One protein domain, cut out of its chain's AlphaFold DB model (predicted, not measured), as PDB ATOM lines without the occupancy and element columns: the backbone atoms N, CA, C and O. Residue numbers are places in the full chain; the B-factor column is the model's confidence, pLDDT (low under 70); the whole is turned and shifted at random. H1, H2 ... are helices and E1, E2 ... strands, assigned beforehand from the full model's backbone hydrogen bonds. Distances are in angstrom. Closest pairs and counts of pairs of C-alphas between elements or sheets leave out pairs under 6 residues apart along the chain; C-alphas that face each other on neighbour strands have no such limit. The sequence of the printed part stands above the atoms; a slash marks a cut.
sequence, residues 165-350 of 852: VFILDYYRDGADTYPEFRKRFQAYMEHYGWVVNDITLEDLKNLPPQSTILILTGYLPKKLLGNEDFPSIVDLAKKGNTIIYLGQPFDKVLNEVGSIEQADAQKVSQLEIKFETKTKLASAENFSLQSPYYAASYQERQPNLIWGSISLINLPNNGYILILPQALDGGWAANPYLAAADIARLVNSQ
ATOM      1  N   VAL A 165      18.123  23.955  44.882       96.88
ATOM      2  CA  VAL A 165      19.462  24.509  44.782       96.88
ATOM      3  C   VAL A 165      19.579  25.618  45.809       96.88
ATOM      4  O   VAL A 165      18.803  26.572  45.807       96.88
ATOM      5  N   PHE A 166      20.557  25.482  46.687       97.81
ATOM      6  CA  PHE A 166      20.825  26.422  47.754       97.81
ATOM      7  C   PHE A 166      22.206  27.026  47.579       97.81
ATOM      8  O   PHE A 166      23.161  26.304  47.303       97.81
ATOM      9  N   ILE A 167      22.330  28.335  47.757       97.88
ATOM     10  CA  ILE A 167      23.621  29.015  47.821       97.88
ATOM     11  C   ILE A 167      23.871  29.400  49.269       97.88
ATOM     12  O   ILE A 167      23.041  30.053  49.897       97.88
ATOM     13  N   LEU A 168      25.020  28.992  49.800       97.56
ATOM     14  CA  LEU A 168      25.430  29.407  51.127       97.56
ATOM     15  C   LEU A 168      25.749  30.907  51.117       97.56
ATOM     16  O   LEU A 168      26.674  31.355  50.427       97.56
ATOM     17  N   ASP A 169      24.990  31.670  51.898       96.19
ATOM     18  CA  ASP A 169      25.286  33.062  52.171       96.19
ATOM     19  C   ASP A 169      26.287  33.172  53.320       96.19
ATOM     20  O   ASP A 169      25.994  32.904  54.487       96.19
ATOM     21  N   TYR A 170      27.520  33.493  52.948       96.00
ATOM     22  CA  TYR A 170      28.652  33.584  53.851       96.00
ATOM     23  C   TYR A 170      29.691  34.547  53.280       96.00
ATOM     24  O   TYR A 170      29.618  34.926  52.109       96.00
ATOM     25  N   TYR A 171      30.678  34.929  54.090       95.69
ATOM     26  CA  TYR A 171      31.822  35.706  53.615       95.69
ATOM     27  C   TYR A 171      32.553  34.967  52.482       95.69
ATOM     28  O   TYR A 171      32.565  33.734  52.428       95.69
ATOM     29  N   ARG A 172      33.132  35.725  51.546       94.06
ATOM     30  CA  ARG A 172      33.742  35.193  50.321       94.06
ATOM     31  C   ARG A 172      35.106  35.839  50.112       94.06
ATOM     32  O   ARG A 172      35.232  37.045  50.298       94.06
ATOM     33  N   ASP A 173      36.089  35.042  49.713       93.50
ATOM     34  CA  ASP A 173      37.407  35.499  49.265       93.50
ATOM     35  C   ASP A 173      37.597  35.153  47.780       93.50
ATOM     36  O   ASP A 173      37.187  34.079  47.332       93.50
ATOM     37  N   GLY A 174      38.179  36.071  47.000       88.31
ATOM     38  CA  GLY A 174      38.364  35.893  45.552       88.31
ATOM     39  C   GLY A 174      37.050  35.793  44.762       88.31
ATOM     40  O   GLY A 174      36.925  34.928  43.887       88.31
ATOM     41  N   ALA A 175      36.058  36.620  45.116       92.31
ATOM     42  CA  ALA A 175      34.724  36.635  44.511       92.31
ATOM     43  C   ALA A 175      34.135  38.059  44.370       92.31
ATOM     44  O   ALA A 175      32.946  38.276  44.606       92.31
ATOM     45  N   ASP A 176      34.947  39.035  43.972       92.94
ATOM     46  CA  ASP A 176      34.550  40.417  43.680       92.94
ATOM     47  C   ASP A 176      33.448  40.485  42.609       92.94
ATOM     48  O   ASP A 176      32.576  41.357  42.645       92.94
ATOM     49  N   THR A 177      33.427  39.528  41.674       94.81
ATOM     50  CA  THR A 177      32.395  39.443  40.626       94.81
ATOM     51  C   THR A 177      31.098  38.758  41.078       94.81
ATOM     52  O   THR A 177      30.163  38.607  40.281       94.81
ATOM     53  N   TYR A 178      30.986  38.379  42.359       96.25
ATOM     54  CA  TYR A 178      29.850  37.622  42.894       96.25
ATOM     55  C   TYR A 178      28.471  38.253  42.635       96.25
ATOM     56  O   TYR A 178      27.577  37.507  42.233       96.25
ATOM     57  N   PRO A 179      28.236  39.575  42.793       96.38
ATOM     58  CA  PRO A 179      26.909  40.147  42.547       96.38
ATOM     59  C   PRO A 179      26.427  39.950  41.104       96.38
ATOM     60  O   PRO A 179      25.262  39.620  40.866       96.38
ATOM     61  N   GLU A 180      27.325  40.113  40.126       96.31
ATOM     62  CA  GLU A 180      26.991  39.881  38.723       96.31
ATOM     63  C   GLU A 180      26.836  38.385  38.438       96.31
ATOM     64  O   GLU A 180      25.854  37.985  37.809       96.31
ATOM     65  N   PHE A 181      27.735  37.552  38.969       97.00
ATOM     66  CA  PHE A 181      27.612  36.098  38.902       97.00
ATOM     67  C   PHE A 181      26.256  35.626  39.442       97.00
ATOM     68  O   PHE A 181      25.556  34.895  38.750       97.00
ATOM     69  N   ARG A 182      25.837  36.079  40.633       97.06
ATOM     70  CA  ARG A 182      24.584  35.678  41.293       97.06
ATOM     71  C   ARG A 182      23.382  36.000  40.418       97.06
ATOM     72  O   ARG A 182      22.543  35.128  40.199       97.06
ATOM     73  N   LYS A 183      23.337  37.216  39.863       96.38
ATOM     74  CA  LYS A 183      22.284  37.653  38.938       96.38
ATOM     75  C   LYS A 183      22.224  36.777  37.683       96.38
ATOM     76  O   LYS A 183      21.138  36.403  37.247       96.38
ATOM     77  N   ARG A 184      23.376  36.451  37.085       96.31
ATOM     78  CA  ARG A 184      23.449  35.607  35.878       96.31
ATOM     79  C   ARG A 184      23.109  34.151  36.177       96.31
ATOM     80  O   ARG A 184      22.341  33.554  35.433       96.31
ATOM     81  N   PHE A 185      23.632  33.605  37.271       97.06
ATOM     82  CA  PHE A 185      23.358  32.248  37.722       97.06
ATOM     83  C   PHE A 185      21.867  32.073  37.979       97.06
ATOM     84  O   PHE A 185      21.272  31.149  37.441       97.06
ATOM     85  N   GLN A 186      21.234  33.003  38.697       96.75
ATOM     86  CA  GLN A 186      19.790  32.975  38.904       96.75
ATOM     87  C   GLN A 186      19.024  32.987  37.574       96.75
ATOM     88  O   GLN A 186      18.161  32.139  37.379       96.75
ATOM     89  N   ALA A 187      19.389  33.856  36.625       93.88
ATOM     90  CA  ALA A 187      18.752  33.884  35.307       93.88
ATOM     91  C   ALA A 187      18.923  32.563  34.525       93.88
ATOM     92  O   ALA A 187      17.985  32.114  33.867       93.88
ATOM     93  N   TYR A 188      20.091  31.913  34.601       95.25
ATOM     94  CA  TYR A 188      20.300  30.596  33.991       95.25
ATOM     95  C   TYR A 188      19.502  29.495  34.681       95.25
ATOM     96  O   TYR A 188      18.937  28.639  34.009       95.25
ATOM     97  N   MET A 189      19.432  29.521  36.006       95.44
ATOM     98  CA  MET A 189      18.672  28.545  36.774       95.44
ATOM     99  C   MET A 189      17.170  28.692  36.523       95.44
ATOM    100  O   MET A 189      16.517  27.689  36.257       95.44
ATOM    101  N   GLU A 190      16.648  29.920  36.458       92.31
ATOM    102  CA  GLU A 190      15.271  30.210  36.033       92.31
ATOM    103  C   GLU A 190      15.010  29.735  34.595       92.31
ATOM    104  O   GLU A 190      13.982  29.113  34.321       92.31
ATOM    105  N   HIS A 191      15.957  29.958  33.677       91.12
ATOM    106  CA  HIS A 191      15.891  29.433  32.310       91.12
ATOM    107  C   HIS A 191      15.867  27.896  32.268       91.12
ATOM    108  O   HIS A 191      15.214  27.325  31.392       91.12
ATOM    109  N   TYR A 192      16.553  27.238  33.208       93.12
ATOM    110  CA  TYR A 192      16.547  25.788  33.389       93.12
ATOM    111  C   TYR A 192      15.363  25.256  34.217       93.12
ATOM    112  O   TYR A 192      15.230  24.043  34.353       93.12
ATOM    113  N   GLY A 193      14.495  26.127  34.746       91.12
ATOM    114  CA  GLY A 193      13.340  25.744  35.565       91.12
ATOM    115  C   GLY A 193      13.660  25.441  37.034       91.12
ATOM    116  O   GLY A 193      12.825  24.878  37.737       91.12
ATOM    117  N   TRP A 194      14.849  25.801  37.516       93.75
ATOM    118  CA  TRP A 194      15.266  25.615  38.904       93.75
ATOM    119  C   TRP A 194      14.923  26.815  39.783       93.75
ATOM    120  O   TRP A 194      15.055  27.969  39.375       93.75
ATOM    121  N   VAL A 195      14.592  26.529  41.043       90.81
ATOM    122  CA  VAL A 195      14.490  27.533  42.106       90.81
ATOM    123  C   VAL A 195      15.797  27.557  42.890       90.81
ATOM    124  O   VAL A 195      16.274  26.512  43.340       90.81
ATOM    125  N   VAL A 196      16.362  28.753  43.054       95.19
ATOM    126  CA  VAL A 196      17.596  28.970  43.810       95.19
ATOM    127  C   VAL A 196      17.304  29.802  45.046       95.19
ATOM    128  O   VAL A 196      16.884  30.950  44.921       95.19
ATOM    129  N   ASN A 197      17.599  29.256  46.221       96.31
ATOM    130  CA  ASN A 197      17.424  29.946  47.498       96.31
ATOM    131  C   ASN A 197      18.780  30.243  48.142       96.31
ATOM    132  O   ASN A 197      19.720  29.464  47.996       96.31
ATOM    133  N   ASP A 198      18.879  31.350  48.868       95.88
ATOM    134  CA  ASP A 198      20.025  31.610  49.739       95.88
ATOM    135  C   ASP A 198      19.758  30.996  51.118       95.88
ATOM    136  O   ASP A 198      18.616  30.977  51.584       95.88
ATOM    137  N   ILE A 199      20.798  30.463  51.750       97.31
ATOM    138  CA  ILE A 199      20.721  29.839  53.077       97.31
ATOM    139  C   ILE A 199      21.891  30.271  53.944       97.31
ATOM    140  O   ILE A 199      22.989  30.510  53.447       97.31
ATOM    141  N   THR A 200      21.680  30.314  55.253       96.44
ATOM    142  CA  THR A 200      22.745  30.553  56.229       96.44
ATOM    143  C   THR A 200      23.414  29.241  56.647       96.44
ATOM    144  O   THR A 200      22.946  28.146  56.327       96.44
ATOM    145  N   LEU A 201      24.514  29.324  57.406       93.94
ATOM    146  CA  LEU A 201      25.131  28.128  57.991       93.94
ATOM    147  C   LEU A 201      24.158  27.363  58.901       93.94
ATOM    148  O   LEU A 201      24.132  26.140  58.847       93.94
ATOM    149  N   GLU A 202      23.349  28.036  59.723       93.69
ATOM    150  CA  GLU A 202      22.447  27.334  60.650       93.69
ATOM    151  C   GLU A 202      21.348  26.551  59.912       93.69
ATOM    152  O   GLU A 202      20.987  25.450  60.336       93.69
ATOM    153  N   ASP A 203      20.903  27.044  58.754       95.31
ATOM    154  CA  ASP A 203      19.920  26.357  57.909       95.31
ATOM    155  C   ASP A 203      20.451  25.015  57.372       95.31
ATOM    156  O   ASP A 203      19.682  24.061  57.219       95.31
ATOM    157  N   LEU A 204      21.773  24.882  57.164       94.50
ATOM    158  CA  LEU A 204      22.398  23.639  56.682       94.50
ATOM    159  C   LEU A 204      22.136  22.439  57.603       94.50
ATOM    160  O   LEU A 204      22.105  21.301  57.131       94.50
ATOM    161  N   LYS A 205      21.941  22.662  58.911       91.25
ATOM    162  CA  LYS A 205      21.691  21.579  59.881       91.25
ATOM    163  C   LYS A 205      20.413  20.809  59.560       91.25
ATOM    164  O   LYS A 205      20.393  19.578  59.673       91.25
ATOM    165  N   ASN A 206      19.392  21.554  59.140       91.12
ATOM    166  CA  ASN A 206      18.020  21.093  58.948       91.12
ATOM    167  C   ASN A 206      17.641  20.960  57.469       91.12
ATOM    168  O   ASN A 206      16.468  20.750  57.160       91.12
ATOM    169  N   LEU A 207      18.610  21.076  56.557       92.12
ATOM    170  CA  LEU A 207      18.352  20.886  55.137       92.12
ATOM    171  C   LEU A 207      17.806  19.478  54.866       92.12
ATOM    172  O   LEU A 207      18.360  18.494  55.378       92.12
ATOM    173  N   PRO A 208      16.759  19.362  54.032       88.94
ATOM    174  CA  PRO A 208      16.287  18.064  53.595       88.94
ATOM    175  C   PRO A 208      17.380  17.354  52.776       88.94
ATOM    176  O   PRO A 208      18.191  18.021  52.121       88.94
ATOM    177  N   PRO A 209      17.400  16.009  52.787       89.75
ATOM    178  CA  PRO A 209      18.263  15.240  51.894       89.75
ATOM    179  C   PRO A 209      17.939  15.570  50.429       89.75
ATOM    180  O   PRO A 209      16.861  16.088  50.135       89.75
ATOM    181  N   GLN A 210      18.837  15.226  49.502       90.81
ATOM    182  CA  GLN A 210      18.675  15.503  48.067       90.81
ATOM    183  C   GLN A 210      18.594  17.010  47.770       90.81
ATOM    184  O   GLN A 210      17.825  17.483  46.931       90.81
ATOM    185  N   SER A 211      19.410  17.792  48.464       95.12
ATOM    186  CA  SER A 211      19.614  19.206  48.165       95.12
ATOM    187  C   SER A 211      20.937  19.397  47.428       95.12
ATOM    188  O   SER A 211      21.915  18.703  47.709       95.12
ATOM    189  N   THR A 212      20.986  20.344  46.487       97.62
ATOM    190  CA  THR A 212      22.255  20.821  45.922       97.62
ATOM    191  C   THR A 212      22.681  22.083  46.658       97.62
ATOM    192  O   THR A 212      21.945  23.063  46.657       97.62
ATOM    193  N   ILE A 213      23.852  22.068  47.284       98.25
ATOM    194  CA  ILE A 213      24.368  23.156  48.119       98.25
ATOM    195  C   ILE A 213      25.617  23.724  47.449       98.25
ATOM    196  O   ILE A 213      26.605  23.012  47.278       98.25
ATOM    197  N   LEU A 214      25.591  25.001  47.082       98.31
ATOM    198  CA  LEU A 214      26.727  25.719  46.518       98.31
ATOM    199  C   LEU A 214      27.454  26.491  47.615       98.31
ATOM    200  O   LEU A 214      26.876  27.360  48.269       98.31
ATOM    201  N   ILE A 215      28.745  26.212  47.771       98.06
ATOM    202  CA  ILE A 215      29.639  26.897  48.703       98.06
ATOM    203  C   ILE A 215      30.643  27.693  47.867       98.06
ATOM    204  O   ILE A 215      31.618  27.148  47.353       98.06
ATOM    205  N   LEU A 216      30.359  28.987  47.702       96.75
ATOM    206  CA  LEU A 216      31.069  29.910  46.805       96.75
ATOM    207  C   LEU A 216      31.943  30.899  47.589       96.75
ATOM    208  O   LEU A 216      31.866  32.108  47.382       96.75
ATOM    209  N   THR A 217      32.703  30.393  48.556       96.25
ATOM    210  CA  THR A 217      33.365  31.211  49.586       96.25
ATOM    211  C   THR A 217      34.869  31.380  49.371       96.25
ATOM    212  O   THR A 217      35.489  32.161  50.089       96.25
ATOM    213  N   GLY A 218      35.482  30.659  48.425       95.56
ATOM    214  CA  GLY A 218      36.929  30.694  48.168       95.56
ATOM    215  C   GLY A 218      37.760  29.889  49.175       95.56
ATOM    216  O   GLY A 218      38.703  29.207  48.781       95.56
ATOM    217  N   TYR A 219      37.363  29.882  50.449       97.44
ATOM    218  CA  TYR A 219      37.855  28.976  51.493       97.44
ATOM    219  C   TYR A 219      36.683  28.313  52.209       97.44
ATOM    220  O   TYR A 219      35.627  28.927  52.376       97.44
ATOM    221  N   LEU A 220      36.864  27.079  52.677       97.81
ATOM    222  CA  LEU A 220      35.823  26.354  53.399       97.81
ATOM    223  C   LEU A 220      35.459  27.097  54.704       97.81
ATOM    224  O   LEU A 220      36.355  27.422  55.486       97.81
ATOM    225  N   PRO A 221      34.170  27.355  54.989       97.62
ATOM    226  CA  PRO A 221      33.742  27.866  56.288       97.62
ATOM    227  C   PRO A 221      34.205  26.962  57.437       97.62
ATOM    228  O   PRO A 221      33.985  25.753  57.408       97.62
ATOM    229  N   LYS A 222      34.792  27.538  58.492       96.75
ATOM    230  CA  LYS A 222      35.392  26.790  59.615       96.75
ATOM    231  C   LYS A 222      34.431  25.790  60.269       96.75
ATOM    232  O   LYS A 222      34.845  24.687  60.620       96.75
ATOM    233  N   LYS A 223      33.149  26.149  60.401       95.75
ATOM    234  CA  LYS A 223      32.096  25.269  60.946       95.75
ATOM    235  C   LYS A 223      31.916  23.976  60.134       95.75
ATOM    236  O   LYS A 223      31.610  22.942  60.715       95.75
ATOM    237  N   LEU A 224      32.187  23.995  58.825       97.19
ATOM    238  CA  LEU A 224      32.061  22.831  57.938       97.19
ATOM    239  C   LEU A 224      33.228  21.837  58.024       97.19
ATOM    240  O   LEU A 224      33.170  20.786  57.386       97.19
ATOM    241  N   LEU A 225      34.251  22.111  58.842       96.31
ATOM    242  CA  LEU A 225      35.212  21.082  59.256       96.31
ATOM    243  C   LEU A 225      34.600  20.063  60.231       96.31
ATOM    244  O   LEU A 225      35.180  19.004  60.437       96.31
ATOM    245  N   GLY A 226      33.449  20.380  60.829       91.56
ATOM    246  CA  GLY A 226      32.828  19.584  61.879       91.56
ATOM    247  C   GLY A 226      33.255  20.023  63.283       91.56
ATOM    248  O   GLY A 226      34.428  20.280  63.593       91.56
ATOM    249  N   ASN A 227      32.276  20.137  64.168       85.69
ATOM    250  CA  ASN A 227      32.449  20.226  65.616       85.69
ATOM    251  C   ASN A 227      31.244  19.556  66.298       85.69
ATOM    252  O   ASN A 227      30.353  19.065  65.612       85.69
ATOM    253  N   GLU A 228      31.220  19.511  67.631       75.00
ATOM    254  CA  GLU A 228      30.149  18.822  68.373       75.00
ATOM    255  C   GLU A 228      28.739  19.338  68.016       75.00
ATOM    256  O   GLU A 228      27.792  18.556  67.997       75.00
ATOM    257  N   ASP A 229      28.619  20.612  67.620       87.62
ATOM    258  CA  ASP A 229      27.336  21.279  67.353       87.62
ATOM    259  C   ASP A 229      27.005  21.483  65.861       87.62
ATOM    260  O   ASP A 229      25.947  22.040  65.536       87.62
ATOM    261  N   PHE A 230      27.893  21.105  64.931       94.25
ATOM    262  CA  PHE A 230      27.730  21.388  63.502       94.25
ATOM    263  C   PHE A 230      28.283  20.261  62.609       94.25
ATOM    264  O   PHE A 230      29.445  19.875  62.759       94.25
ATOM    265  N   PRO A 231      27.488  19.751  61.642       94.75
ATOM    266  CA  PRO A 231      27.918  18.671  60.755       94.75
ATOM    267  C   PRO A 231      29.055  19.117  59.830       94.75
ATOM    268  O   PRO A 231      29.033  20.221  59.284       94.75
ATOM    269  N   SER A 232      30.027  18.238  59.589       97.12
ATOM    270  CA  SER A 232      31.052  18.508  58.580       97.12
ATOM    271  C   SER A 232      30.462  18.532  57.163       97.12
ATOM    272  O   SER A 232      29.358  18.037  56.912       97.12
ATOM    273  N   ILE A 233      31.223  19.046  56.193       97.56
ATOM    274  CA  ILE A 233      30.870  18.961  54.765       97.56
ATOM    275  C   ILE A 233      30.618  17.506  54.323       97.56
ATOM    276  O   ILE A 233      29.700  17.237  53.551       97.56
ATOM    277  N   VAL A 234      31.380  16.550  54.865       97.31
ATOM    278  CA  VAL A 234      31.213  15.120  54.577       97.31
ATOM    279  C   VAL A 234      29.923  14.583  55.197       97.31
ATOM    280  O   VAL A 234      29.211  13.826  54.540       97.31
ATOM    281  N   ASP A 235      29.574  14.998  56.416       96.19
ATOM    282  CA  ASP A 235      28.329  14.581  57.074       96.19
ATOM    283  C   ASP A 235      27.098  15.124  56.349       96.19
ATOM    284  O   ASP A 235      26.116  14.405  56.161       96.19
ATOM    285  N   LEU A 236      27.158  16.377  55.884       96.19
ATOM    286  CA  LEU A 236      26.105  16.974  55.067       96.19
ATOM    287  C   LEU A 236      25.906  16.206  53.760       96.19
ATOM    288  O   LEU A 236      24.764  15.934  53.392       96.19
ATOM    289  N   ALA A 237      26.989  15.819  53.083       96.88
ATOM    290  CA  ALA A 237      26.901  15.029  51.862       96.88
ATOM    291  C   ALA A 237      26.388  13.604  52.137       96.88
ATOM    292  O   ALA A 237      25.488  13.151  51.438       96.88
ATOM    293  N   LYS A 238      26.841  12.930  53.208       95.62
ATOM    294  CA  LYS A 238      26.364  11.594  53.641       95.62
ATOM    295  C   LYS A 238      24.868  11.529  53.977       95.62
ATOM    296  O   LYS A 238      24.308  10.433  54.028       95.62
ATOM    297  N   LYS A 239      24.201  12.670  54.189       93.94
ATOM    298  CA  LYS A 239      22.730  12.757  54.259       93.94
ATOM    299  C   LYS A 239      22.049  12.625  52.881       93.94
ATOM    300  O   LYS A 239      20.831  12.705  52.816       93.94
ATOM    301  N   GLY A 240      22.798  12.427  51.795       93.69
ATOM    302  CA  GLY A 240      22.289  12.363  50.421       93.69
ATOM    303  C   GLY A 240      22.226  13.726  49.728       93.69
ATOM    304  O   GLY A 240      21.393  13.932  48.851       93.69
ATOM    305  N   ASN A 241      23.050  14.691  50.152       96.25
ATOM    306  CA  ASN A 241      23.142  16.002  49.508       96.25
ATOM    307  C   ASN A 241      24.278  16.034  48.484       96.25
ATOM    308  O   ASN A 241      25.303  15.371  48.642       96.25
ATOM    309  N   THR A 242      24.106  16.859  47.453       97.75
ATOM    310  CA  THR A 242      25.168  17.214  46.509       97.75
ATOM    311  C   THR A 242      25.770  18.545  46.938       97.75
ATOM    312  O   THR A 242      25.080  19.560  46.959       97.75
ATOM    313  N   ILE A 243      27.055  18.572  47.269       98.31
ATOM    314  CA  ILE A 243      27.762  19.794  47.655       98.31
ATOM    315  C   ILE A 243      28.691  20.200  46.523       98.31
ATOM    316  O   ILE A 243      29.519  19.406  46.094       98.31
ATOM    317  N   ILE A 244      28.575  21.435  46.052       98.38
ATOM    318  CA  ILE A 244      29.457  22.025  45.045       98.38
ATOM    319  C   ILE A 244      30.294  23.091  45.751       98.38
ATOM    320  O   ILE A 244      29.789  24.159  46.094       98.38
ATOM    321  N   TYR A 245      31.566  22.787  45.994       98.31
ATOM    322  CA  TYR A 245      32.508  23.681  46.661       98.31
ATOM    323  C   TYR A 245      33.454  24.322  45.643       98.31
ATOM    324  O   TYR A 245      34.115  23.619  44.878       98.31
ATOM    325  N   LEU A 246      33.518  25.656  45.650       97.31
ATOM    326  CA  LEU A 246      34.469  26.451  44.876       97.31
ATOM    327  C   LEU A 246      35.463  27.107  45.830       97.31
ATOM    328  O   LEU A 246      35.097  28.019  46.582       97.31
ATOM    329  N   GLY A 247      36.719  26.668  45.790       96.19
ATOM    330  CA  GLY A 247      37.748  27.291  46.606       96.19
ATOM    331  C   GLY A 247      39.080  26.561  46.655       96.19
ATOM    332  O   GLY A 247      39.400  25.716  45.821       96.19
ATOM    333  N   GLN A 248      39.875  26.924  47.655       95.50
ATOM    334  CA  GLN A 248      41.192  26.373  47.959       95.50
ATOM    335  C   GLN A 248      41.095  25.060  48.761       95.50
ATOM    336  O   GLN A 248      40.015  24.748  49.282       95.50
ATOM    337  N   PRO A 249      42.195  24.287  48.879       96.62
ATOM    338  CA  PRO A 249      42.269  23.147  49.788       96.62
ATOM    339  C   PRO A 249      41.916  23.525  51.233       96.62
ATOM    340  O   PRO A 249      41.933  24.691  51.625       96.62
ATOM    341  N   PHE A 250      41.593  22.522  52.048       97.06
ATOM    342  CA  PHE A 250      41.117  22.740  53.420       97.06
ATOM    343  C   PHE A 250      42.236  23.024  54.436       97.06
ATOM    344  O   PHE A 250      42.018  22.862  55.631       97.06
ATOM    345  N   ASP A 251      43.432  23.431  53.999       96.19
ATOM    346  CA  ASP A 251      44.509  23.873  54.895       96.19
ATOM    347  C   ASP A 251      44.192  25.231  55.536       96.19
ATOM    348  O   ASP A 251      44.614  25.514  56.654       96.19
ATOM    349  N   LYS A 252      43.391  26.056  54.859       96.94
ATOM    350  CA  LYS A 252      42.882  27.323  55.383       96.94
ATOM    351  C   LYS A 252      41.363  27.353  55.343       96.94
ATOM    352  O   LYS A 252      40.740  26.834  54.419       96.94
ATOM    353  N   VAL A 253      40.772  28.001  56.338       97.31
ATOM    354  CA  VAL A 253      39.320  28.131  56.483       97.31
ATOM    355  C   VAL A 253      38.905  29.567  56.741       97.31
ATOM    356  O   VAL A 253      39.689  30.379  57.228       97.31
ATOM    357  N   LEU A 254      37.647  29.866  56.434       96.38
ATOM    358  CA  LEU A 254      37.041  31.170  56.668       96.38
ATOM    359  C   LEU A 254      36.223  31.148  57.965       96.38
ATOM    360  O   LEU A 254      35.296  30.342  58.113       96.38
ATOM    361  N   ASN A 255      36.548  32.014  58.922       94.25
ATOM    362  CA  ASN A 255      35.777  32.130  60.163       94.25
ATOM    363  C   ASN A 255      34.509  32.992  59.981       94.25
ATOM    364  O   ASN A 255      34.238  33.494  58.890       94.25
ATOM    365  N   GLU A 256      33.717  33.143  61.045       89.75
ATOM    366  CA  GLU A 256      32.413  33.830  61.008       89.75
ATOM    367  C   GLU A 256      32.501  35.342  60.792       89.75
ATOM    368  O   GLU A 256      31.481  35.966  60.539       89.75
ATOM    369  N   VAL A 257      33.693  35.935  60.884       93.19
ATOM    370  CA  VAL A 257      33.930  37.357  60.583       93.19
ATOM    371  C   VAL A 257      34.607  37.556  59.223       93.19
ATOM    372  O   VAL A 257      34.983  38.672  58.878       93.19
ATOM    373  N   GLY A 258      34.775  36.480  58.446       92.31
ATOM    374  CA  GLY A 258      35.365  36.515  57.110       92.31
ATOM    375  C   GLY A 258      36.894  36.536  57.072       92.31
ATOM    376  O   GLY A 258      37.457  36.731  56.000       92.31
ATOM    377  N   SER A 259      37.589  36.328  58.196       95.50
ATOM    378  CA  SER A 259      39.054  36.239  58.195       95.50
ATOM    379  C   SER A 259      39.541  34.810  57.946       95.50
ATOM    380  O   SER A 259      38.949  33.839  58.426       95.50
ATOM    381  N   ILE A 260      40.653  34.699  57.218       97.38
ATOM    382  CA  ILE A 260      41.294  33.428  56.873       97.38
ATOM    383  C   ILE A 260      42.139  32.941  58.058       97.38
ATOM    384  O   ILE A 260      43.039  33.644  58.518       97.38
ATOM    385  N   GLU A 261      41.883  31.721  58.521       96.62
ATOM    386  CA  GLU A 261      42.613  31.054  59.605       96.62
ATOM    387  C   GLU A 261      43.227  29.734  59.122       96.62
ATOM    388  O   GLU A 261      42.759  29.129  58.155       96.62
ATOM    389  N   GLN A 262      44.272  29.264  59.810       97.31
ATOM    390  CA  GLN A 262      44.772  27.899  59.624       97.31
ATOM    391  C   GLN A 262      43.739  26.889  60.127       97.31
ATOM    392  O   GLN A 262      43.183  27.044  61.218       97.31
ATOM    393  N   ALA A 263      43.480  25.862  59.322       95.56
ATOM    394  CA  ALA A 263      42.559  24.802  59.683       95.56
ATOM    395  C   ALA A 263      43.159  23.897  60.768       95.56
ATOM    396  O   ALA A 263      44.366  23.658  60.820       95.56
ATOM    397  N   ASP A 264      42.301  23.350  61.624       95.50
ATOM    398  CA  ASP A 264      42.707  22.309  62.563       95.50
ATOM    399  C   ASP A 264      43.050  21.028  61.785       95.50
ATOM    400  O   ASP A 264      42.168  20.366  61.229       95.50
ATOM    401  N   ALA A 265      44.340  20.681  61.744       94.62
ATOM    402  CA  ALA A 265      44.850  19.544  60.983       94.62
ATOM    403  C   ALA A 265      44.197  18.211  61.384       94.62
ATOM    404  O   ALA A 265      44.007  17.350  60.523       94.62
ATOM    405  N   GLN A 266      43.815  18.040  62.658       95.06
ATOM    406  CA  GLN A 266      43.125  16.827  63.098       95.06
ATOM    407  C   GLN A 266      41.740  16.743  62.460       95.06
ATOM    408  O   GLN A 266      41.400  15.714  61.878       95.06
ATOM    409  N   LYS A 267      40.979  17.840  62.469       95.12
ATOM    410  CA  LYS A 267      39.648  17.887  61.848       95.12
ATOM    411  C   LYS A 267      39.704  17.712  60.336       95.12
ATOM    412  O   LYS A 267      38.925  16.947  59.784       95.12
ATOM    413  N   VAL A 268      40.663  18.350  59.665       95.62
ATOM    414  CA  VAL A 268      40.867  18.166  58.217       95.62
ATOM    415  C   VAL A 268      41.181  16.704  57.899       95.62
ATOM    416  O   VAL A 268      40.612  16.146  56.964       95.62
ATOM    417  N   SER A 269      42.032  16.053  58.701       93.62
ATOM    418  CA  SER A 269      42.363  14.636  58.504       93.62
ATOM    419  C   SER A 269      41.158  13.702  58.691       93.62
ATOM    420  O   SER A 269      41.042  12.721  57.960       93.62
ATOM    421  N   GLN A 270      40.224  14.039  59.590       95.12
ATOM    422  CA  GLN A 270      38.991  13.276  59.829       95.12
ATOM    423  C   GLN A 270      38.007  13.326  58.653       95.12
ATOM    424  O   GLN A 270      37.172  12.434  58.529       95.12
ATOM    425  N   LEU A 271      38.106  14.330  57.773       96.06
ATOM    426  CA  LEU A 271      37.297  14.383  56.551       96.06
ATOM    427  C   LEU A 271      37.740  13.340  55.515       96.06
ATOM    428  O   LEU A 271      36.985  13.053  54.593       96.06
ATOM    429  N   GLU A 272      38.958  12.795  55.642       96.12
ATOM    430  CA  GLU A 272      39.566  11.827  54.713       96.12
ATOM    431  C   GLU A 272      39.666  12.327  53.255       96.12
ATOM    432  O   GLU A 272      39.823  11.530  52.324       96.12
ATOM    433  N   ILE A 273      39.590  13.647  53.050       96.50
ATOM    434  CA  ILE A 273      39.756  14.303  51.749       96.50
ATOM    435  C   ILE A 273      41.222  14.702  51.587       96.50
ATOM    436  O   ILE A 273      41.764  15.465  52.388       96.50
ATOM    437  N   LYS A 274      41.868  14.190  50.541       95.50
ATOM    438  CA  LYS A 274      43.256  14.510  50.192       95.50
ATOM    439  C   LYS A 274      43.293  15.427  48.978       95.50
ATOM    440  O   LYS A 274      42.514  15.251  48.049       95.50
ATOM    441  N   PHE A 275      44.223  16.377  48.985       95.44
ATOM    442  CA  PHE A 275      44.410  17.345  47.907       95.44
ATOM    443  C   PHE A 275      45.778  17.152  47.244       95.44
ATOM    444  O   PHE A 275      46.812  17.149  47.914       95.44
ATOM    445  N   GLU A 276      45.788  17.012  45.923       93.25
ATOM    446  CA  GLU A 276      46.977  16.780  45.106       93.25
ATOM    447  C   GLU A 276      47.255  17.993  44.209       93.25
ATOM    448  O   GLU A 276      46.526  18.260  43.258       93.25
ATOM    449  N   THR A 277      48.336  18.729  44.484       87.94
ATOM    450  CA  THR A 277      48.717  19.959  43.753       87.94
ATOM    451  C   THR A 277      49.728  19.730  42.626       87.94
ATOM    452  O   THR A 277      50.027  20.635  41.852       87.94
ATOM    453  N   LYS A 278      50.304  18.525  42.527       76.62
ATOM    454  CA  LYS A 278      51.337  18.206  41.522       76.62
ATOM    455  C   LYS A 278      50.756  17.874  40.147       76.62
ATOM    456  O   LYS A 278      51.493  17.859  39.161       76.62
ATOM    457  N   THR A 279      49.458  17.610  40.077       73.88
ATOM    458  CA  THR A 279      48.772  17.182  38.860       73.88
ATOM    459  C   THR A 279      48.361  18.410  38.059       73.88
ATOM    460  O   THR A 279      47.575  19.229  38.526       73.88
ATOM    461  N   LYS A 280      48.890  18.557  36.839       81.38
ATOM    462  CA  LYS A 280      48.403  19.581  35.906       81.38
ATOM    463  C   LYS A 280      47.030  19.159  35.404       81.38
ATOM    464  O   LYS A 280      46.934  18.252  34.583       81.38
ATOM    465  N   LEU A 281      45.997  19.814  35.909       89.25
ATOM    466  CA  LEU A 281      44.630  19.617  35.458       89.25
ATOM    467  C   LEU A 281      44.321  20.544  34.277       89.25
ATOM    468  O   LEU A 281      44.861  21.648  34.172       89.25
ATOM    469  N   ALA A 282      43.444  20.090  33.392       88.38
ATOM    470  CA  ALA A 282      42.913  20.885  32.296       88.38
ATOM    471  C   ALA A 282      41.411  20.625  32.210       88.38
ATOM    472  O   ALA A 282      40.977  19.474  32.244       88.38
ATOM    473  N   SER A 283      40.629  21.696  32.118       89.38
ATOM    474  CA  SER A 283      39.193  21.572  31.886       89.38
ATOM    475  C   SER A 283      38.953  21.038  30.476       89.38
ATOM    476  O   SER A 283      39.562  21.503  29.513       89.38
ATOM    477  N   ALA A 284      38.078  20.050  30.371       84.88
ATOM    478  CA  ALA A 284      37.609  19.473  29.125       84.88
ATOM    479  C   ALA A 284      36.220  20.034  28.769       84.88
ATOM    480  O   ALA A 284      35.546  20.639  29.601       84.88
ATOM    481  N   GLU A 285      35.780  19.792  27.532       64.75
ATOM    482  CA  GLU A 285      34.367  19.861  27.123       64.75
ATOM    483  C   GLU A 285      33.595  21.122  27.555       64.75
ATOM    484  O   GLU A 285      32.782  21.105  28.485       64.75
ATOM    485  N   ASN A 286      33.770  22.228  26.825       78.00
ATOM    486  CA  ASN A 286      32.974  23.450  26.994       78.00
ATOM    487  C   ASN A 286      32.927  23.999  28.440       78.00
ATOM    488  O   ASN A 286      32.048  24.807  28.723       78.00
ATOM    489  N   PHE A 287      33.772  23.535  29.368       91.25
ATOM    490  CA  PHE A 287      33.854  24.029  30.740       91.25
ATOM    491  C   PHE A 287      35.032  24.998  30.819       91.25
ATOM    492  O   PHE A 287      36.172  24.632  30.535       91.25
ATOM    493  N   SER A 288      34.757  26.250  31.157       93.19
ATOM    494  CA  SER A 288      35.678  27.376  30.972       93.19
ATOM    495  C   SER A 288      36.601  27.619  32.166       93.19
ATOM    496  O   SER A 288      37.274  28.649  32.202       93.19
ATOM    497  N   LEU A 289      36.648  26.698  33.137       93.69
ATOM    498  CA  LEU A 289      37.497  26.829  34.319       93.69
ATOM    499  C   LEU A 289      38.982  26.841  33.918       93.69
ATOM    500  O   LEU A 289      39.504  25.881  33.345       93.69
ATOM    501  N   GLN A 290      39.665  27.929  34.248       91.56
ATOM    502  CA  GLN A 290      41.066  28.189  33.959       91.56
ATOM    503  C   GLN A 290      41.946  27.826  35.153       91.56
ATOM    504  O   GLN A 290      41.580  28.033  36.307       91.56
ATOM    505  N   SER A 291      43.138  27.305  34.853       87.44
ATOM    506  CA  SER A 291      44.189  27.024  35.840       87.44
ATOM    507  C   SER A 291      43.715  26.284  37.108       87.44
ATOM    508  O   SER A 291      44.012  26.743  38.211       87.44
ATOM    509  N   PRO A 292      43.010  25.140  36.986       91.88
ATOM    510  CA  PRO A 292      42.643  24.319  38.141       91.88
ATOM    511  C   PRO A 292      43.881  23.944  38.977       91.88
ATOM    512  O   PRO A 292      44.823  23.339  38.461       91.88
ATOM    513  N   TYR A 293      43.899  24.328  40.261       91.94
ATOM    514  CA  TYR A 293      45.114  24.280  41.092       91.94
ATOM    515  C   TYR A 293      45.438  22.911  41.697       91.94
ATOM    516  O   TYR A 293      46.592  22.651  42.042       91.94
ATOM    517  N   TYR A 294      44.435  22.061  41.890       95.12
ATOM    518  CA  TYR A 294      44.580  20.801  42.607       95.12
ATOM    519  C   TYR A 294      43.488  19.808  42.207       95.12
ATOM    520  O   TYR A 294      42.423  20.201  41.741       95.12
ATOM    521  N   ALA A 295      43.737  18.521  42.433       96.19
ATOM    522  CA  ALA A 295      42.712  17.482  42.425       96.19
ATOM    523  C   ALA A 295      42.393  17.065  43.865       96.19
ATOM    524  O   ALA A 295      43.267  17.127  44.729       96.19
ATOM    525  N   ALA A 296      41.164  16.640  44.132       96.00
ATOM    526  CA  ALA A 296      40.757  16.116  45.429       96.00
ATOM    527  C   ALA A 296      40.353  14.643  45.315       96.00
ATOM    528  O   ALA A 296      39.748  14.221  44.328       96.00
ATOM    529  N   SER A 297      40.666  13.860  46.341       95.31
ATOM    530  CA  SER A 297      40.279  12.455  46.438       95.31
ATOM    531  C   SER A 297      39.822  12.090  47.844       95.31
ATOM    532  O   SER A 297      40.060  12.825  48.800       95.31
ATOM    533  N   TYR A 298      39.141  10.951  47.969       95.25
ATOM    534  CA  TYR A 298      38.602  10.441  49.230       95.25
ATOM    535  C   TYR A 298      39.195   9.064  49.539       95.25
ATOM    536  O   TYR A 298      39.262   8.211  48.649       95.25
ATOM    537  N   GLN A 299      39.636   8.850  50.784       89.44
ATOM    538  CA  GLN A 299      40.177   7.567  51.274       89.44
ATOM    539  C   GLN A 299      41.303   6.976  50.402       89.44
ATOM    540  O   GLN A 299      41.277   5.805  50.033       89.44
ATOM    541  N   GLU A 300      42.290   7.802  50.041       78.62
ATOM    542  CA  GLU A 300      43.479   7.402  49.256       78.62
ATOM    543  C   GLU A 300      43.198   6.865  47.843       78.62
ATOM    544  O   GLU A 300      44.091   6.326  47.187       78.62
ATOM    545  N   ARG A 301      41.971   7.022  47.343       85.31
ATOM    546  CA  ARG A 301      41.643   6.686  45.958       85.31
ATOM    547  C   ARG A 301      42.256   7.711  45.008       85.31
ATOM    548  O   ARG A 301      42.547   8.840  45.393       85.31
ATOM    549  N   GLN A 302      42.425   7.326  43.749       88.06
ATOM    550  CA  GLN A 302      42.766   8.288  42.702       88.06
ATOM    551  C   GLN A 302      41.623   9.307  42.532       88.06
ATOM    552  O   GLN A 302      40.456   8.914  42.660       88.06
ATOM    553  N   PRO A 303      41.923  10.590  42.254       89.25
ATOM    554  CA  PRO A 303      40.898  11.591  41.980       89.25
ATOM    555  C   PRO A 303      39.983  11.159  40.828       89.25
ATOM    556  O   PRO A 303      40.453  10.809  39.745       89.25
ATOM    557  N   ASN A 304      38.671  11.201  41.051       92.81
ATOM    558  CA  ASN A 304      37.684  11.024  39.991       92.81
ATOM    559  C   ASN A 304      37.335  12.405  39.433       92.81
ATOM    560  O   ASN A 304      36.892  13.262  40.191       92.81
ATOM    561  N   LEU A 305      37.571  12.645  38.144       94.31
ATOM    562  CA  LEU A 305      37.456  13.975  37.550       94.31
ATOM    563  C   LEU A 305      36.279  14.048  36.572       94.31
ATOM    564  O   LEU A 305      36.234  13.313  35.588       94.31
ATOM    565  N   ILE A 306      35.368  14.991  36.803       93.50
ATOM    566  CA  ILE A 306      34.337  15.410  35.849       93.50
ATOM    567  C   ILE A 306      34.907  16.556  35.010       93.50
ATOM    568  O   ILE A 306      35.511  17.488  35.545       93.50
ATOM    569  N   TRP A 307      34.719  16.483  33.688       93.31
ATOM    570  CA  TRP A 307      35.210  17.484  32.729       93.31
ATOM    571  C   TRP A 307      36.697  17.832  32.917       93.31
ATOM    572  O   TRP A 307      37.102  18.977  32.753       93.31
ATOM    573  N   GLY A 308      37.518  16.851  33.304       92.25
ATOM    574  CA  GLY A 308      38.975  16.983  33.439       92.25
ATOM    575  C   GLY A 308      39.485  17.830  34.617       92.25
ATOM    576  O   GLY A 308      40.671  17.743  34.937       92.25
ATOM    577  N   SER A 309      38.633  18.608  35.293       94.19
ATOM    578  CA  SER A 309      39.067  19.555  36.334       94.19
ATOM    579  C   SER A 309      38.231  19.573  37.616       94.19
ATOM    580  O   SER A 309      38.721  20.064  38.632       94.19
ATOM    581  N   ILE A 310      37.013  19.023  37.623       96.38
ATOM    582  CA  ILE A 310      36.149  18.998  38.812       96.38
ATOM    583  C   ILE A 310      36.339  17.671  39.536       96.38
ATOM    584  O   ILE A 310      36.058  16.617  38.974       96.38
ATOM    585  N   SER A 311      36.774  17.700  40.792       97.12
ATOM    586  CA  SER A 311      36.942  16.469  41.571       97.12
ATOM    587  C   SER A 311      35.604  15.993  42.128       97.12
ATOM    588  O   SER A 311      34.914  16.751  42.802       97.12
ATOM    589  N   LEU A 312      35.248  14.741  41.854       97.25
ATOM    590  CA  LEU A 312      34.038  14.078  42.322       97.25
ATOM    591  C   LEU A 312      34.361  13.120  43.471       97.25
ATOM    592  O   LEU A 312      35.112  12.156  43.310       97.25
ATOM    593  N   ILE A 313      33.720  13.342  44.612       97.50
ATOM    594  CA  ILE A 313      33.753  12.445  45.763       97.50
ATOM    595  C   ILE A 313      32.361  11.844  45.947       97.50
ATOM    596  O   ILE A 313      31.404  12.561  46.235       97.50
ATOM    597  N   ASN A 314      32.273  10.521  45.803       94.94
ATOM    598  CA  ASN A 314      31.049   9.750  46.013       94.94
ATOM    599  C   ASN A 314      31.021   9.209  47.446       94.94
ATOM    600  O   ASN A 314      31.956   8.523  47.868       94.94
ATOM    601  N   LEU A 315      29.944   9.489  48.173       95.06
ATOM    602  CA  LEU A 315      29.734   9.097  49.565       95.06
ATOM    603  C   LEU A 315      28.508   8.173  49.695       95.06
ATOM    604  O   LEU A 315      27.678   8.109  48.786       95.06
ATOM    605  N   PRO A 316      28.371   7.441  50.818       91.19
ATOM    606  CA  PRO A 316      27.179   6.641  51.102       91.19
ATOM    607  C   PRO A 316      25.874   7.448  51.027       91.19
ATOM    608  O   PRO A 316      25.885   8.671  51.166       91.19
ATOM    609  N   ASN A 317      24.748   6.744  50.868       89.31
ATOM    610  CA  ASN A 317      23.404   7.322  50.730       89.31
ATOM    611  C   ASN A 317      23.266   8.301  49.554       89.31
ATOM    612  O   ASN A 317      22.477   9.240  49.636       89.31
ATOM    613  N   ASN A 318      24.020   8.076  48.474       90.69
ATOM    614  CA  ASN A 318      23.954   8.880  47.252       90.69
ATOM    615  C   ASN A 318      24.313  10.353  47.519       90.69
ATOM    616  O   ASN A 318      23.679  11.289  47.033       90.69
ATOM    617  N   GLY A 319      25.313  10.545  48.382       95.31
ATOM    618  CA  GLY A 319      25.899  11.837  48.702       95.31
ATOM    619  C   GLY A 319      27.075  12.160  47.794       95.31
ATOM    620  O   GLY A 319      27.879  11.280  47.490       95.31
ATOM    621  N   TYR A 320      27.225  13.427  47.412       97.31
ATOM    622  CA  TYR A 320      28.293  13.845  46.501       97.31
ATOM    623  C   TYR A 320      28.957  15.131  46.967       97.31
ATOM    624  O   TYR A 320      28.282  16.054  47.419       97.31
ATOM    625  N   ILE A 321      30.274  15.220  46.795       98.31
ATOM    626  CA  ILE A 321      31.016  16.478  46.904       98.31
ATOM    627  C   ILE A 321      31.752  16.702  45.585       98.31
ATOM    628  O   ILE A 321      32.591  15.896  45.187       98.31
ATOM    629  N   LEU A 322      31.423  17.798  44.912       98.25
ATOM    630  CA  LEU A 322      32.086  18.284  43.715       98.25
ATOM    631  C   LEU A 322      32.983  19.449  44.121       98.25
ATOM    632  O   LEU A 322      32.497  20.479  44.589       98.25
ATOM    633  N   ILE A 323      34.290  19.280  43.956       98.12
ATOM    634  CA  ILE A 323      35.290  20.278  44.327       98.12
ATOM    635  C   ILE A 323      35.858  20.902  43.058       98.12
ATOM    636  O   ILE A 323      36.489  20.227  42.242       98.12
ATOM    637  N   LEU A 324      35.625  22.202  42.909       97.19
ATOM    638  CA  LEU A 324      36.172  23.026  41.846       97.19
ATOM    639  C   LEU A 324      37.424  23.731  42.391       97.19
ATOM    640  O   LEU A 324      37.318  24.501  43.351       97.19
ATOM    641  N   PRO A 325      38.612  23.474  41.815       94.69
ATOM    642  CA  PRO A 325      39.891  23.822  42.436       94.69
ATOM    643  C   PRO A 325      40.323  25.274  42.190       94.69
ATOM    644  O   PRO A 325      41.436  25.542  41.727       94.69
ATOM    645  N   GLN A 326      39.411  26.209  42.451       92.81
ATOM    646  CA  GLN A 326      39.578  27.648  42.273       92.81
ATOM    647  C   GLN A 326      38.447  28.408  42.991       92.81
ATOM    648  O   GLN A 326      37.336  27.898  43.129       92.81
ATOM    649  N   ALA A 327      38.728  29.640  43.417       94.31
ATOM    650  CA  ALA A 327      37.704  30.613  43.781       94.31
ATOM    651  C   ALA A 327      36.936  31.108  42.534       94.31
ATOM    652  O   ALA A 327      37.218  30.724  41.397       94.31
ATOM    653  N   LEU A 328      35.938  31.967  42.734       93.75
ATOM    654  CA  LEU A 328      35.081  32.416  41.636       93.75
ATOM    655  C   LEU A 328      35.852  33.262  40.610       93.75
ATOM    656  O   LEU A 328      35.790  32.994  39.412       93.75
ATOM    657  N   ASP A 329      36.595  34.274  41.056       91.94
ATOM    658  CA  ASP A 329      37.210  35.219  40.123       91.94
ATOM    659  C   ASP A 329      38.403  34.610  39.406       91.94
ATOM    660  O   ASP A 329      38.568  34.768  38.198       91.94
ATOM    661  N   GLY A 330      39.257  33.890  40.124       91.06
ATOM    662  CA  GLY A 330      40.448  33.358  39.491       91.06
ATOM    663  C   GLY A 330      40.138  32.199  38.527       91.06
ATOM    664  O   GLY A 330      40.880  32.003  37.568       91.06
ATOM    665  N   GLY A 331      39.042  31.460  38.744       91.88
ATOM    666  CA  GLY A 331      38.682  30.287  37.949       91.88
ATOM    667  C   GLY A 331      38.173  30.652  36.565       91.88
ATOM    668  O   GLY A 331      38.337  29.882  35.630       91.88
ATOM    669  N   TRP A 332      37.608  31.846  36.400       95.19
ATOM    670  CA  TRP A 332      37.054  32.308  35.127       95.19
ATOM    671  C   TRP A 332      37.635  33.652  34.690       95.19
ATOM    672  O   TRP A 332      36.995  34.379  33.937       95.19
ATOM    673  N   ALA A 333      38.841  33.995  35.157       92.75
ATOM    674  CA  ALA A 333      39.510  35.265  34.855       92.75
ATOM    675  C   ALA A 333      38.594  36.491  35.062       92.75
ATOM    676  O   ALA A 333      38.507  37.372  34.206       92.75
ATOM    677  N   ALA A 334      37.878  36.508  36.188       91.38
ATOM    678  CA  ALA A 334      36.883  37.505  36.571       91.38
ATOM    679  C   ALA A 334      35.753  37.684  35.534       91.38
ATOM    680  O   ALA A 334      35.213  38.776  35.374       91.38
ATOM    681  N   ASN A 335      35.387  36.614  34.817       95.00
ATOM    682  CA  ASN A 335      34.241  36.589  33.913       95.00
ATOM    683  C   ASN A 335      33.020  35.933  34.595       95.00
ATOM    684  O   ASN A 335      32.840  34.711  34.495       95.00
ATOM    685  N   PRO A 336      32.139  36.718  35.247       93.19
ATOM    686  CA  PRO A 336      30.988  36.182  35.974       93.19
ATOM    687  C   PRO A 336      29.970  35.484  35.067       93.19
ATOM    688  O   PRO A 336      29.223  34.627  35.536       93.19
ATOM    689  N   TYR A 337      29.925  35.826  33.775       95.00
ATOM    690  CA  TYR A 337      29.017  35.204  32.811       95.00
ATOM    691  C   TYR A 337      29.403  33.747  32.543       95.00
ATOM    692  O   TYR A 337      28.550  32.865  32.630       95.00
ATOM    693  N   LEU A 338      30.686  33.491  32.260       94.50
ATOM    694  CA  LEU A 338      31.179  32.131  32.022       94.50
ATOM    695  C   LEU A 338      31.069  31.274  33.284       94.50
ATOM    696  O   LEU A 338      30.558  30.161  33.203       94.50
ATOM    697  N   ALA A 339      31.447  31.820  34.445       96.19
ATOM    698  CA  ALA A 339      31.307  31.121  35.720       96.19
ATOM    699  C   ALA A 339      29.847  30.739  36.005       96.19
ATOM    700  O   ALA A 339      29.549  29.594  36.345       96.19
ATOM    701  N   ALA A 340      28.913  31.678  35.821       97.31
ATOM    702  CA  ALA A 340      27.489  31.427  36.019       97.31
ATOM    703  C   ALA A 340      26.948  30.363  35.061       97.31
ATOM    704  O   ALA A 340      26.209  29.484  35.498       97.31
ATOM    705  N   ALA A 341      27.327  30.420  33.782       95.44
ATOM    706  CA  ALA A 341      26.902  29.446  32.781       95.44
ATOM    707  C   ALA A 341      27.432  28.036  33.091       95.44
ATOM    708  O   ALA A 341      26.676  27.067  33.043       95.44
ATOM    709  N   ASP A 342      28.708  27.925  33.460       96.12
ATOM    710  CA  ASP A 342      29.368  26.660  33.778       96.12
ATOM    711  C   ASP A 342      28.794  26.001  35.034       96.12
ATOM    712  O   ASP A 342      28.468  24.810  35.021       96.12
ATOM    713  N   ILE A 343      28.613  26.769  36.111       97.00
ATOM    714  CA  ILE A 343      28.047  26.250  37.361       97.00
ATOM    715  C   ILE A 343      26.560  25.925  37.182       97.00
ATOM    716  O   ILE A 343      26.113  24.876  37.641       97.00
ATOM    717  N   ALA A 344      25.790  26.756  36.469       96.69
ATOM    718  CA  ALA A 344      24.394  26.440  36.156       96.69
ATOM    719  C   ALA A 344      24.287  25.163  35.315       96.69
ATOM    720  O   ALA A 344      23.430  24.318  35.575       96.69
ATOM    721  N   ARG A 345      25.199  24.971  34.354       94.62
ATOM    722  CA  ARG A 345      25.284  23.726  33.590       94.62
ATOM    723  C   ARG A 345      25.603  22.540  34.489       94.62
ATOM    724  O   ARG A 345      24.936  21.526  34.343       94.62
ATOM    725  N   LEU A 346      26.568  22.660  35.403       95.62
ATOM    726  CA  LEU A 346      26.927  21.602  36.353       95.62
ATOM    727  C   LEU A 346      25.728  21.173  37.208       95.62
ATOM    728  O   LEU A 346      25.458  19.980  37.337       95.62
ATOM    729  N   VAL A 347      24.980  22.145  37.739       95.88
ATOM    730  CA  VAL A 347      23.779  21.884  38.542       95.88
ATOM    731  C   VAL A 347      22.664  21.259  37.701       95.88
ATOM    732  O   VAL A 347      21.987  20.351  38.172       95.88
ATOM    733  N   ASN A 348      22.480  21.708  36.458       93.31
ATOM    734  CA  ASN A 348      21.413  21.222  35.586       93.31
ATOM    735  C   ASN A 348      21.703  19.838  34.978       93.31
ATOM    736  O   ASN A 348      20.808  18.998  34.894       93.31
ATOM    737  N   SER A 349      22.934  19.585  34.521       90.69
ATOM    738  CA  SER A 349      23.289  18.318  33.873       90.69
ATOM    739  C   SER A 349      23.530  17.186  34.868       90.69
ATOM    740  O   SER A 349      23.360  16.034  34.470       90.69
ATOM    741  N   GLN A 350      23.893  17.515  36.115       93.12
ATOM    742  CA  GLN A 350      24.178  16.576  37.209       93.12
ATOM    743  C   GLN A 350      25.055  15.401  36.748       93.12
ATOM    744  O   GLN A 350      24.647  14.247  36.851       93.12
TER     745      GLN A 350
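AT A GLANCE: This is residues 165 to 350 of the 852 residues of an uncharacterized protein of Candidatus Micrarchaeota archaeon (UniProt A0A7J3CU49). A strongly twisted sheet of seven strands runs through the middle of a rounded body, with H4 over one face and H1 and H6 over the other; the long helix H7 packs on H1. Two small hairpins, E5 with E6 and E7 with E8, stand outside this sheet, and E8 packs on E10. There are 186 residues printed, with seven named helices and eleven named strands in the order E1 H1 E2 H2 E3 H3 H4 E4 E5 E6 H5 E7 E8 E9 E10 E11 H6 H7, class mixed. The mixed sheet's order is E2 E1 E3 E4 E11 E10 E9; the whole is compact, radius of gyration of the C-alphas 15.1 A, spans 40 by 37 by 34 A.

IN THESE COORDINATES: E1, residues 165 to 168, begins at C-alpha (19.462, 24.509, 44.782). H1 is 178 to 191, 19.3 A; E2 196 to 199; H2 202 to 206; E3 211 to 218, 20.8 A; H3 222 to 225; H4 233 to 238; E4 242 to 247, 16.1 A. E5 is 252 to 254, E6 260 to 262, H5 265 to 270, E7 273 to 276, E8 295 to 298 and E9 304 to 306. E10 is 310 to 315, 16.0 A; E11 319 to 324, 16.7 A; H6 328 to 331. H7, 336 to 349, 19.6 A, ends at C-alpha (23.289, 18.318, 33.873).

HOW THE PARTS SIT: E1 is parallel to E2, N 197 to O 165 3.0 A, and to E3, N 166 to O 212 2.8 A. E1, H1, E2 and E3, H3, H4, E4 are strand-helix-strand units, parallel neighbours with helices between, and E2, H2, E3 is a split one with E1 between its strands; each crossover is right-handed. E9, E10, E11 are a meander, each strand the antiparallel neighbour of the one before, with N 321 to O 313 2.9 A and N 312 to O 304 2.8 A. H4 is on the sheet over E11, height 7.2 A, on the opposite face from H1. H1 and H7 touch, closest C-alphas Phe 181 and Pro 336 at 4.5 A, a steep tilt of 39 degrees, the same way. H2 and H7 only graze the sheet; H3 and H5 are not on it. Every O i to N i+4 pair is within hydrogen-bond range in H1, H4, H5 and H7; H2 has 0 of 1, with 2 of 2 O i to N i+3 pairs, and H3 and H6 are too short for an i+4 pair.

THE WHOLE: The farthest C-alphas, of His 191 and Gln 266, are 43.0 A apart. The printed part has no cut; the one long link is E7 to E8. Mean pLDDT of the printed part is 93.8, with residue 285 under 70.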